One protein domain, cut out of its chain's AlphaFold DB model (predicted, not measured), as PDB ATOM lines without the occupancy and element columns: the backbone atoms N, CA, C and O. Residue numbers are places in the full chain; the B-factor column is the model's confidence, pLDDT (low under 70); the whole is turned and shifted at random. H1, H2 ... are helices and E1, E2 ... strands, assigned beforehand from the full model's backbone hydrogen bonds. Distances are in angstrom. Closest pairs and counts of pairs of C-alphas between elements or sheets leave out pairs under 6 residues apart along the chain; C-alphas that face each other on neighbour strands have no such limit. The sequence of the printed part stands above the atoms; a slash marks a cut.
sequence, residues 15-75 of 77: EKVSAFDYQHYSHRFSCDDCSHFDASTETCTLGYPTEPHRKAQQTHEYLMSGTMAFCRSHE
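Overview. This is residues 15 to 75 of the 77 residues of an uncharacterized protein of Bdellovibrio sp. 28-41-41 (UniProt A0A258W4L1). With little regular structure, the domain is an elongated body in which a short helix, H1, sits at one end, the long winding stretch of residues 25 to 54 loops out to the other end at Thr 41 and comes back, and the longer helix H2 leads into a short strand, E1, folded back beside it. The printed part has 61 residues, in the order H1, H2, E1; the class is mostly helix, with 20 residues in named elements. It is compact, radius of gyration of the C-alphas 11.5 A, spanning 33 by 19 by 18 A.

Arrangement. Residues 15 to 16 pair antiparallel with residues 67 to 68 of E1, residues 67 to 69, which pairs with no named strand. H1, residues 19 to 24, is apart from E1 and from H2, residues 55 to 65. Residues 37 to 38 pair antiparallel with residues 43 to 44. The closest C-alphas of H2 and E1, those of Gln 58 and Met 68, are 5.2 A apart. In H1 and H2 every O i to N i+4 pair is within hydrogen-bond range.

Along the chain. H1 begins at C-alpha 19 (-86.494, -29.138, 29.599) and measures 8.6 A. H2 measures 15.2 A. E1, 7.0 A, ends at C-alpha 69 (-86.857, -14.637, 25.481).

Size, cuts and confidence. The C-alphas of Phe 20 and Thr 41, the two farthest apart, are 34.0 A apart. The printed part has no cut. H1 to H2 is a long link, H2 to E1 a tight one. Residues 26 to 27 and 73 to 75 have pLDDT under 70.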
ATOM      1  N   GLU A  15     -88.362 -15.952  30.345       83.75
ATOM      2  CA  GLU A  15     -89.143 -16.910  31.118       83.75
ATOM      3  C   GLU A  15     -88.382 -18.224  31.226       83.75
ATOM      4  O   GLU A  15     -87.587 -18.576  30.352       83.75
ATOM      5  N   LYS A  16     -88.572 -18.925  32.346       86.38
ATOM      6  CA  LYS A  16     -87.998 -20.258  32.523       86.38
ATOM      7  C   LYS A  16     -88.755 -21.232  31.637       86.38
ATOM      8  O   LYS A  16     -89.981 -21.242  31.651       86.38
ATOM      9  N   VAL A  17     -88.011 -22.064  30.922       84.44
ATOM     10  CA  VAL A  17     -88.578 -23.104  30.064       84.44
ATOM     11  C   VAL A  17     -88.215 -24.456  30.657       84.44
ATOM     12  O   VAL A  17     -87.061 -24.694  31.016       84.44
ATOM     13  N   SER A  18     -89.201 -25.340  30.799       85.94
ATOM     14  CA  SER A  18     -88.953 -26.714  31.231       85.94
ATOM     15  C   SER A  18     -88.196 -27.477  30.147       85.94
ATOM     16  O   SER A  18     -88.521 -27.378  28.964       85.94
ATOM     17  N   ALA A  19     -87.231 -28.305  30.544       82.31
ATOM     18  CA  ALA A  19     -86.494 -29.138  29.599       82.31
ATOM     19  C   ALA A  19     -87.349 -30.207  28.925       82.31
ATOM     20  O   ALA A  19     -87.045 -30.609  27.802       82.31
ATOM     21  N   PHE A  20     -88.410 -30.645  29.604       85.69
ATOM     22  CA  PHE A  20     -89.414 -31.518  29.016       85.69
ATOM     23  C   PHE A  20     -90.151 -30.785  27.891       85.69
ATOM     24  O   PHE A  20     -90.220 -31.290  26.773       85.69
ATOM     25  N   ASP A  21     -90.616 -29.562  28.159       81.69
ATOM     26  CA  ASP A  21     -91.383 -28.792  27.182       81.69
ATOM     27  C   ASP A  21     -90.536 -28.439  25.961       81.69
ATOM     28  O   ASP A  21     -90.968 -28.663  24.833       81.69
ATOM     29  N   TYR A  22     -89.291 -28.009  26.182       80.38
ATOM     30  CA  TYR A  22     -88.359 -27.672  25.107       80.38
ATOM     31  C   TYR A  22     -88.079 -28.843  24.150       80.38
ATOM     32  O   TYR A  22     -87.855 -28.633  22.960       80.38
ATOM     33  N   GLN A  23     -88.074 -30.080  24.660       82.38
ATOM     34  CA  GLN A  23     -87.809 -31.281  23.861       82.38
ATOM     35  C   GLN A  23     -89.063 -31.846  23.193       82.38
ATOM     36  O   GLN A  23     -88.979 -32.370  22.081       82.38
ATOM     37  N   HIS A  24     -90.213 -31.773  23.865       81.31
ATOM     38  CA  HIS A  24     -91.445 -32.402  23.393       81.31
ATOM     39  C   HIS A  24     -92.330 -31.478  22.562       81.31
ATOM     40  O   HIS A  24     -93.053 -31.965  21.691       81.31
ATOM     41  N   TYR A  25     -92.261 -30.164  22.772       74.69
ATOM     42  CA  TYR A  25     -93.015 -29.200  21.985       74.69
ATOM     43  C   TYR A  25     -92.124 -28.536  20.939       74.69
ATOM     44  O   TYR A  25     -91.075 -27.965  21.226       74.69
ATOM     45  N   SER A  26     -92.584 -28.563  19.688       67.62
ATOM     46  CA  SER A  26     -91.968 -27.776  18.622       67.62
ATOM     47  C   SER A  26     -92.350 -26.304  18.805       67.62
ATOM     48  O   SER A  26     -93.362 -25.835  18.284       67.62
ATOM     49  N   HIS A  27     -91.568 -25.581  19.605       66.56
ATOM     50  CA  HIS A  27     -91.795 -24.170  19.903       66.56
ATOM     51  C   HIS A  27     -91.558 -23.293  18.663       66.56
ATOM     52  O   HIS A  27     -90.430 -22.898  18.367       66.56
ATOM     53  N   ARG A  28     -92.631 -22.946  17.942       70.75
ATOM     54  CA  ARG A  28     -92.619 -21.941  16.860       70.75
ATOM     55  C   ARG A  28     -92.777 -20.523  17.412       70.75
ATOM     56  O   ARG A  28     -93.641 -19.771  16.980       70.75
ATOM     57  N   PHE A  29     -91.968 -20.183  18.408       76.06
ATOM     58  CA  PHE A  29     -92.013 -18.882  19.090       76.06
ATOM     59  C   PHE A  29     -90.810 -17.996  18.744       76.06
ATOM     60  O   PHE A  29     -90.572 -16.974  19.394       76.06
ATOM     61  N   SER A  30     -90.034 -18.410  17.741       87.19
ATOM     62  CA  SER A  30     -88.856 -17.697  17.272       87.19
ATOM     63  C   SER A  30     -89.228 -16.671  16.203       87.19
ATOM     64  O   SER A  30     -90.179 -16.864  15.443       87.19
ATOM     65  N   CYS A  31     -88.468 -15.580  16.112       88.06
ATOM     66  CA  CYS A  31     -88.613 -14.629  15.014       88.06
ATOM     67  C   CYS A  31     -88.348 -15.283  13.654       88.06
ATOM     68  O   CYS A  31     -89.011 -14.912  12.697       88.06
ATOM     69  N   ASP A  32     -87.462 -16.279  13.563       86.62
ATOM     70  CA  ASP A  32     -87.164 -16.957  12.295       86.62
ATOM     71  C   ASP A  32     -88.394 -17.702  11.719       86.62
ATOM     72  O   ASP A  32     -88.495 -17.866  10.507       86.62
ATOM     73  N   ASP A  33     -89.357 -18.089  12.566       86.00
ATOM     74  CA  ASP A  33     -90.624 -18.728  12.174       86.00
ATOM     75  C   ASP A  33     -91.836 -17.761  12.216       86.00
ATOM     76  O   ASP A  33     -92.985 -18.178  12.045       86.00
ATOM     77  N   CYS A  34     -91.617 -16.466  12.472       86.19
ATOM     78  CA  CYS A  34     -92.679 -15.487  12.710       86.19
ATOM     79  C   CYS A  34     -93.083 -14.743  11.428       86.19
ATOM     80  O   CYS A  34     -92.246 -14.143  10.763       86.19
ATOM     81  N   SER A  35     -94.385 -14.641  11.136       88.44
ATOM     82  CA  SER A  35     -94.885 -13.868   9.980       88.44
ATOM     83  C   SER A  35     -94.617 -12.357  10.059       88.44
ATOM     84  O   SER A  35     -94.735 -11.666   9.053       88.44
ATOM     85  N   HIS A  36     -94.283 -11.831  11.241       88.00
ATOM     86  CA  HIS A  36     -93.911 -10.424  11.431       88.00
ATOM     87  C   HIS A  36     -92.410 -10.169  11.293       88.00
ATOM     88  O   HIS A  36     -91.979  -9.022  11.425       88.00
ATOM     89  N   PHE A  37     -91.601 -11.209  11.110       90.38
ATOM     90  CA  PHE A  37     -90.172 -11.057  10.908       90.38
ATOM     91  C   PHE A  37     -89.883 -10.841   9.426       90.38
ATOM     92  O   PHE A  37     -90.198 -11.680   8.584       90.38
ATOM     93  N   ASP A  38     -89.268  -9.707   9.114       91.69
ATOM     94  CA  ASP A  38     -88.755  -9.427   7.784       91.69
ATOM     95  C   ASP A  38     -87.290  -9.871   7.709       91.69
ATOM     96  O   ASP A  38     -86.399  -9.242   8.283       91.69
ATOM     97  N   ALA A  39     -87.038 -10.969   6.996       89.19
ATOM     98  CA  ALA A  39     -85.698 -11.541   6.868       89.19
ATOM     99  C   ALA A  39     -84.732 -10.654   6.061       89.19
ATOM    100  O   ALA A  39     -83.522 -10.782   6.218       89.19
ATOM    101  N   SER A  40     -85.247  -9.753   5.217       90.38
ATOM    102  CA  SER A  40     -84.421  -8.868   4.383       90.38
ATOM    103  C   SER A  40     -83.784  -7.744   5.200       90.38
ATOM    104  O   SER A  40     -82.655  -7.340   4.940       90.38
ATOM    105  N   THR A  41     -84.523  -7.225   6.178       91.25
ATOM    106  CA  THR A  41     -84.110  -6.113   7.043       91.25
ATOM    107  C   THR A  41     -83.734  -6.561   8.454       91.25
ATOM    108  O   THR A  41     -83.283  -5.742   9.250       91.25
ATOM    109  N   GLU A  42     -83.937  -7.841   8.777       89.94
ATOM    110  CA  GLU A  42     -83.795  -8.419  10.117       89.94
ATOM    111  C   GLU A  42     -84.630  -7.676  11.177       89.94
ATOM    112  O   GLU A  42     -84.288  -7.652  12.362       89.94
ATOM    113  N   THR A  43     -85.754  -7.076  10.770       89.06
ATOM    114  CA  THR A  43     -86.633  -6.297  11.651       89.06
ATOM    115  C   THR A  43     -87.984  -6.967  11.876       89.06
ATOM    116  O   THR A  43     -88.447  -7.797  11.099       89.06
ATOM    117  N   CYS A  44     -88.627  -6.614  12.987       87.31
ATOM    118  CA  CYS A  44     -90.008  -6.990  13.243       87.31
ATOM    119  C   CYS A  44     -90.921  -5.874  12.735       87.31
ATOM    120  O   CYS A  44     -90.759  -4.720  13.138       87.31
ATOM    121  N   THR A  45     -91.938  -6.210  11.943       87.69
ATOM    122  CA  THR A  45     -92.930  -5.241  11.447       87.69
ATOM    123  C   THR A  45     -93.722  -4.566  12.573       87.69
ATOM    124  O   THR A  45     -94.294  -3.499  12.375       87.69
ATOM    125  N   LEU A  46     -93.752  -5.168  13.768       84.00
ATOM    126  CA  LEU A  46     -94.371  -4.610  14.976       84.00
ATOM    127  C   LEU A  46     -93.427  -3.682  15.771       84.00
ATOM    128  O   LEU A  46     -93.834  -3.084  16.764       84.00
ATOM    129  N   GLY A  47     -92.159  -3.562  15.363       83.19
ATOM    130  CA  GLY A  47     -91.161  -2.700  16.006       83.19
ATOM    131  C   GLY A  47     -90.474  -3.299  17.241       83.19
ATOM    132  O   GLY A  47     -89.800  -2.570  17.977       83.19
ATOM    133  N   TYR A  48     -90.625  -4.605  17.484       84.25
ATOM    134  CA  TYR A  48     -89.914  -5.323  18.549       84.25
ATOM    135  C   TYR A  48     -88.467  -5.666  18.154       84.25
ATOM    136  O   TYR A  48     -88.181  -5.843  16.968       84.25
ATOM    137  N   PRO A  49     -87.539  -5.781  19.126       86.75
ATOM    138  CA  PRO A  49     -86.202  -6.298  18.848       86.75
ATOM    139  C   PRO A  49     -86.296  -7.755  18.377       86.75
ATOM    140  O   PRO A  49     -86.996  -8.551  18.994       86.75
ATOM    141  N   THR A  50     -85.612  -8.105  17.293       88.69
ATOM    142  CA  THR A  50     -85.644  -9.447  16.680       88.69
ATOM    143  C   THR A  50     -84.541 -10.347  17.213       88.69
ATOM    144  O   THR A  50     -84.809 -11.501  17.522       88.69
ATOM    145  N   GLU A  51     -83.331  -9.806  17.388       89.00
ATOM    146  CA  GLU A  51     -82.141 -10.515  17.875       89.00
ATOM    147  C   GLU A  51     -82.410 -11.470  19.059       89.00
ATOM    148  O   GLU A  51     -82.161 -12.663  18.894       89.00
ATOM    149  N   PRO A  52     -82.980 -11.033  20.203       87.94
ATOM    150  CA  PRO A  52     -83.193 -11.917  21.358       87.94
ATOM    151  C   PRO A  52     -84.234 -13.014  21.102       87.94
ATOM    152  O   PRO A  52     -84.264 -14.018  21.799       87.94
ATOM    153  N   HIS A  53     -85.108 -12.822  20.116       88.50
ATOM    154  CA  HIS A  53     -86.181 -13.751  19.785       88.50
ATOM    155  C   HIS A  53     -85.797 -14.689  18.637       88.50
ATOM    156  O   HIS A  53     -86.607 -15.519  18.230       88.50
ATOM    157  N   ARG A  54     -84.590 -14.566  18.072       89.06
ATOM    158  CA  ARG A  54     -84.110 -15.511  17.059       89.06
ATOM    159  C   ARG A  54     -83.890 -16.872  17.687       89.06
ATOM    160  O   ARG A  54     -83.415 -16.970  18.818       89.06
ATOM    161  N   LYS A  55     -84.148 -17.927  16.922       88.62
ATOM    162  CA  LYS A  55     -84.056 -19.310  17.403       88.62
ATOM    163  C   LYS A  55     -82.672 -19.628  17.958       88.62
ATOM    164  O   LYS A  55     -82.552 -20.223  19.022       88.62
ATOM    165  N   ALA A  56     -81.628 -19.174  17.266       89.00
ATOM    166  CA  ALA A  56     -80.248 -19.361  17.702       89.00
ATOM    167  C   ALA A  56     -79.986 -18.737  19.085       89.00
ATOM    168  O   ALA A  56     -79.377 -19.381  19.939       89.00
ATOM    169  N   GLN A  57     -80.492 -17.522  19.324       89.50
ATOM    170  CA  GLN A  57     -80.312 -16.833  20.604       89.50
ATOM    171  C   GLN A  57     -81.166 -17.448  21.706       89.50
ATOM    172  O   GLN A  57     -80.662 -17.705  22.792       89.50
ATOM    173  N   GLN A  58     -82.418 -17.786  21.402       88.19
ATOM    174  CA  GLN A  58     -83.306 -18.504  22.311       88.19
ATOM    175  C   GLN A  58     -82.703 -19.836  22.778       88.19
ATOM    176  O   GLN A  58     -82.708 -20.132  23.970       88.19
ATOM    177  N   THR A  59     -82.144 -20.628  21.856       88.56
ATOM    178  CA  THR A  59     -81.452 -21.879  22.187       88.56
ATOM    179  C   THR A  59     -80.197 -21.620  23.016       88.56
ATOM    180  O   THR A  59     -79.966 -22.325  23.994       88.56
ATOM    181  N   HIS A  60     -79.396 -20.613  22.665       90.31
ATOM    182  CA  HIS A  60     -78.196 -20.268  23.422       90.31
ATOM    183  C   HIS A  60     -78.523 -19.843  24.864       90.31
ATOM    184  O   HIS A  60     -77.937 -20.372  25.807       90.31
ATOM    185  N   GLU A  61     -79.496 -18.948  25.056       88.31
ATOM    186  CA  GLU A  61     -79.956 -18.527  26.386       88.31
ATOM    187  C   GLU A  61     -80.541 -19.706  27.176       88.31
ATOM    188  O   GLU A  61     -80.228 -19.884  28.354       88.31
ATOM    189  N   TYR A  62     -81.315 -20.575  26.524       88.44
ATOM    190  CA  TYR A  62     -81.872 -21.757  27.169       88.44
ATOM    191  C   TYR A  62     -80.777 -22.716  27.660       88.44
ATOM    192  O   TYR A  62     -80.829 -23.178  28.798       88.44
ATOM    193  N   LEU A  63     -79.750 -22.970  26.845       88.38
ATOM    194  CA  LEU A  63     -78.627 -23.830  27.226       88.38
ATOM    195  C   LEU A  63     -77.767 -23.219  28.343       88.38
ATOM    196  O   LEU A  63     -77.229 -23.958  29.166       88.38
ATOM    197  N   MET A  64     -77.642 -21.890  28.386       89.62
ATOM    198  CA  MET A  64     -76.797 -21.185  29.356       89.62
ATOM    199  C   MET A  64     -77.487 -20.938  30.702       89.62
ATOM    200  O   MET A  64     -76.850 -21.042  31.748       89.62
ATOM    201  N   SER A  65     -78.773 -20.582  30.696       88.00
ATOM    202  CA  SER A  65     -79.498 -20.149  31.898       88.00
ATOM    203  C   SER A  65     -80.839 -20.846  32.127       88.00
ATOM    204  O   SER A  65     -81.504 -20.554  33.123       88.00
ATOM    205  N   GLY A  66     -81.261 -21.757  31.245       86.56
ATOM    206  CA  GLY A  66     -82.579 -22.403  31.322       86.56
ATOM    207  C   GLY A  66     -83.741 -21.430  31.096       86.56
ATOM    208  O   GLY A  66     -84.877 -21.699  31.495       86.56
ATOM    209  N   THR A  67     -83.459 -20.268  30.506       88.38
ATOM    210  CA  THR A  67     -84.436 -19.215  30.233       88.38
ATOM    211  C   THR A  67     -84.432 -18.858  28.760       88.38
ATOM    212  O   THR A  67     -83.423 -19.005  28.080       88.38
ATOM    213  N   MET A  68     -85.566 -18.378  28.266       87.88
ATOM    214  CA  MET A  68     -85.733 -18.003  26.868       87.88
ATOM    215  C   MET A  68     -86.499 -16.685  26.771       87.88
ATOM    216  O   MET A  68     -87.423 -16.432  27.548       87.88
ATOM    217  N   ALA A  69     -86.106 -15.834  25.827       87.44
ATOM    218  CA  ALA A  69     -86.857 -14.637  25.481       87.44
ATOM    219  C   ALA A  69     -87.990 -14.979  24.502       87.44
ATOM    220  O   ALA A  69     -87.741 -15.306  23.339       87.44
ATOM    221  N   PHE A  70     -89.239 -14.868  24.952       83.38
ATOM    222  CA  PHE A  70     -90.416 -14.988  24.090       83.38
ATOM    223  C   PHE A  70     -90.858 -13.619  23.575       83.38
ATOM    224  O   PHE A  70     -90.753 -12.605  24.270       83.38
ATOM    225  N   CYS A  71     -91.383 -13.582  22.347       80.31
ATOM    226  CA  CYS A  71     -91.984 -12.356  21.835       80.31
ATOM    227  C   CYS A  71     -93.267 -12.050  22.622       80.31
ATOM    228  O   CYS A  71     -94.112 -12.931  22.773       80.31
ATOM    229  N   ARG A  72     -93.437 -10.795  23.061       71.38
ATOM    230  CA  ARG A  72     -94.600 -10.335  23.847       71.38
ATOM    231  C   ARG A  72     -95.959 -10.627  23.214       71.38
ATOM    232  O   ARG A  72     -96.944 -10.707  23.928       71.38
ATOM    233  N   SER A  73     -96.034 -10.783  21.894       64.25
ATOM    234  CA  SER A  73     -97.284 -11.156  21.219       64.25
ATOM    235  C   SER A  73     -97.776 -12.566  21.565       64.25
ATOM    236  O   SER A  73     -98.909 -12.892  21.242       64.25
ATOM    237  N   HIS A  74     -96.936 -13.408  22.176       61.81
ATOM    238  CA  HIS A  74     -97.321 -14.743  22.644       61.81
ATOM    239  C   HIS A  74     -97.900 -14.732  24.063       61.81
ATOM    240  O   HIS A  74     -98.358 -15.773  24.526       61.81
ATOM    241  N   GLU A  75     -97.883 -13.588  24.757       57.12
ATOM    242  CA  GLU A  75     -98.582 -13.434  26.032       57.12
ATOM    243  C   GLU A  75    -100.090 -13.368  25.723       57.12
ATOM    244  O   GLU A  75    -100.613 -12.318  25.355       57.12
TER     245      GLU A  75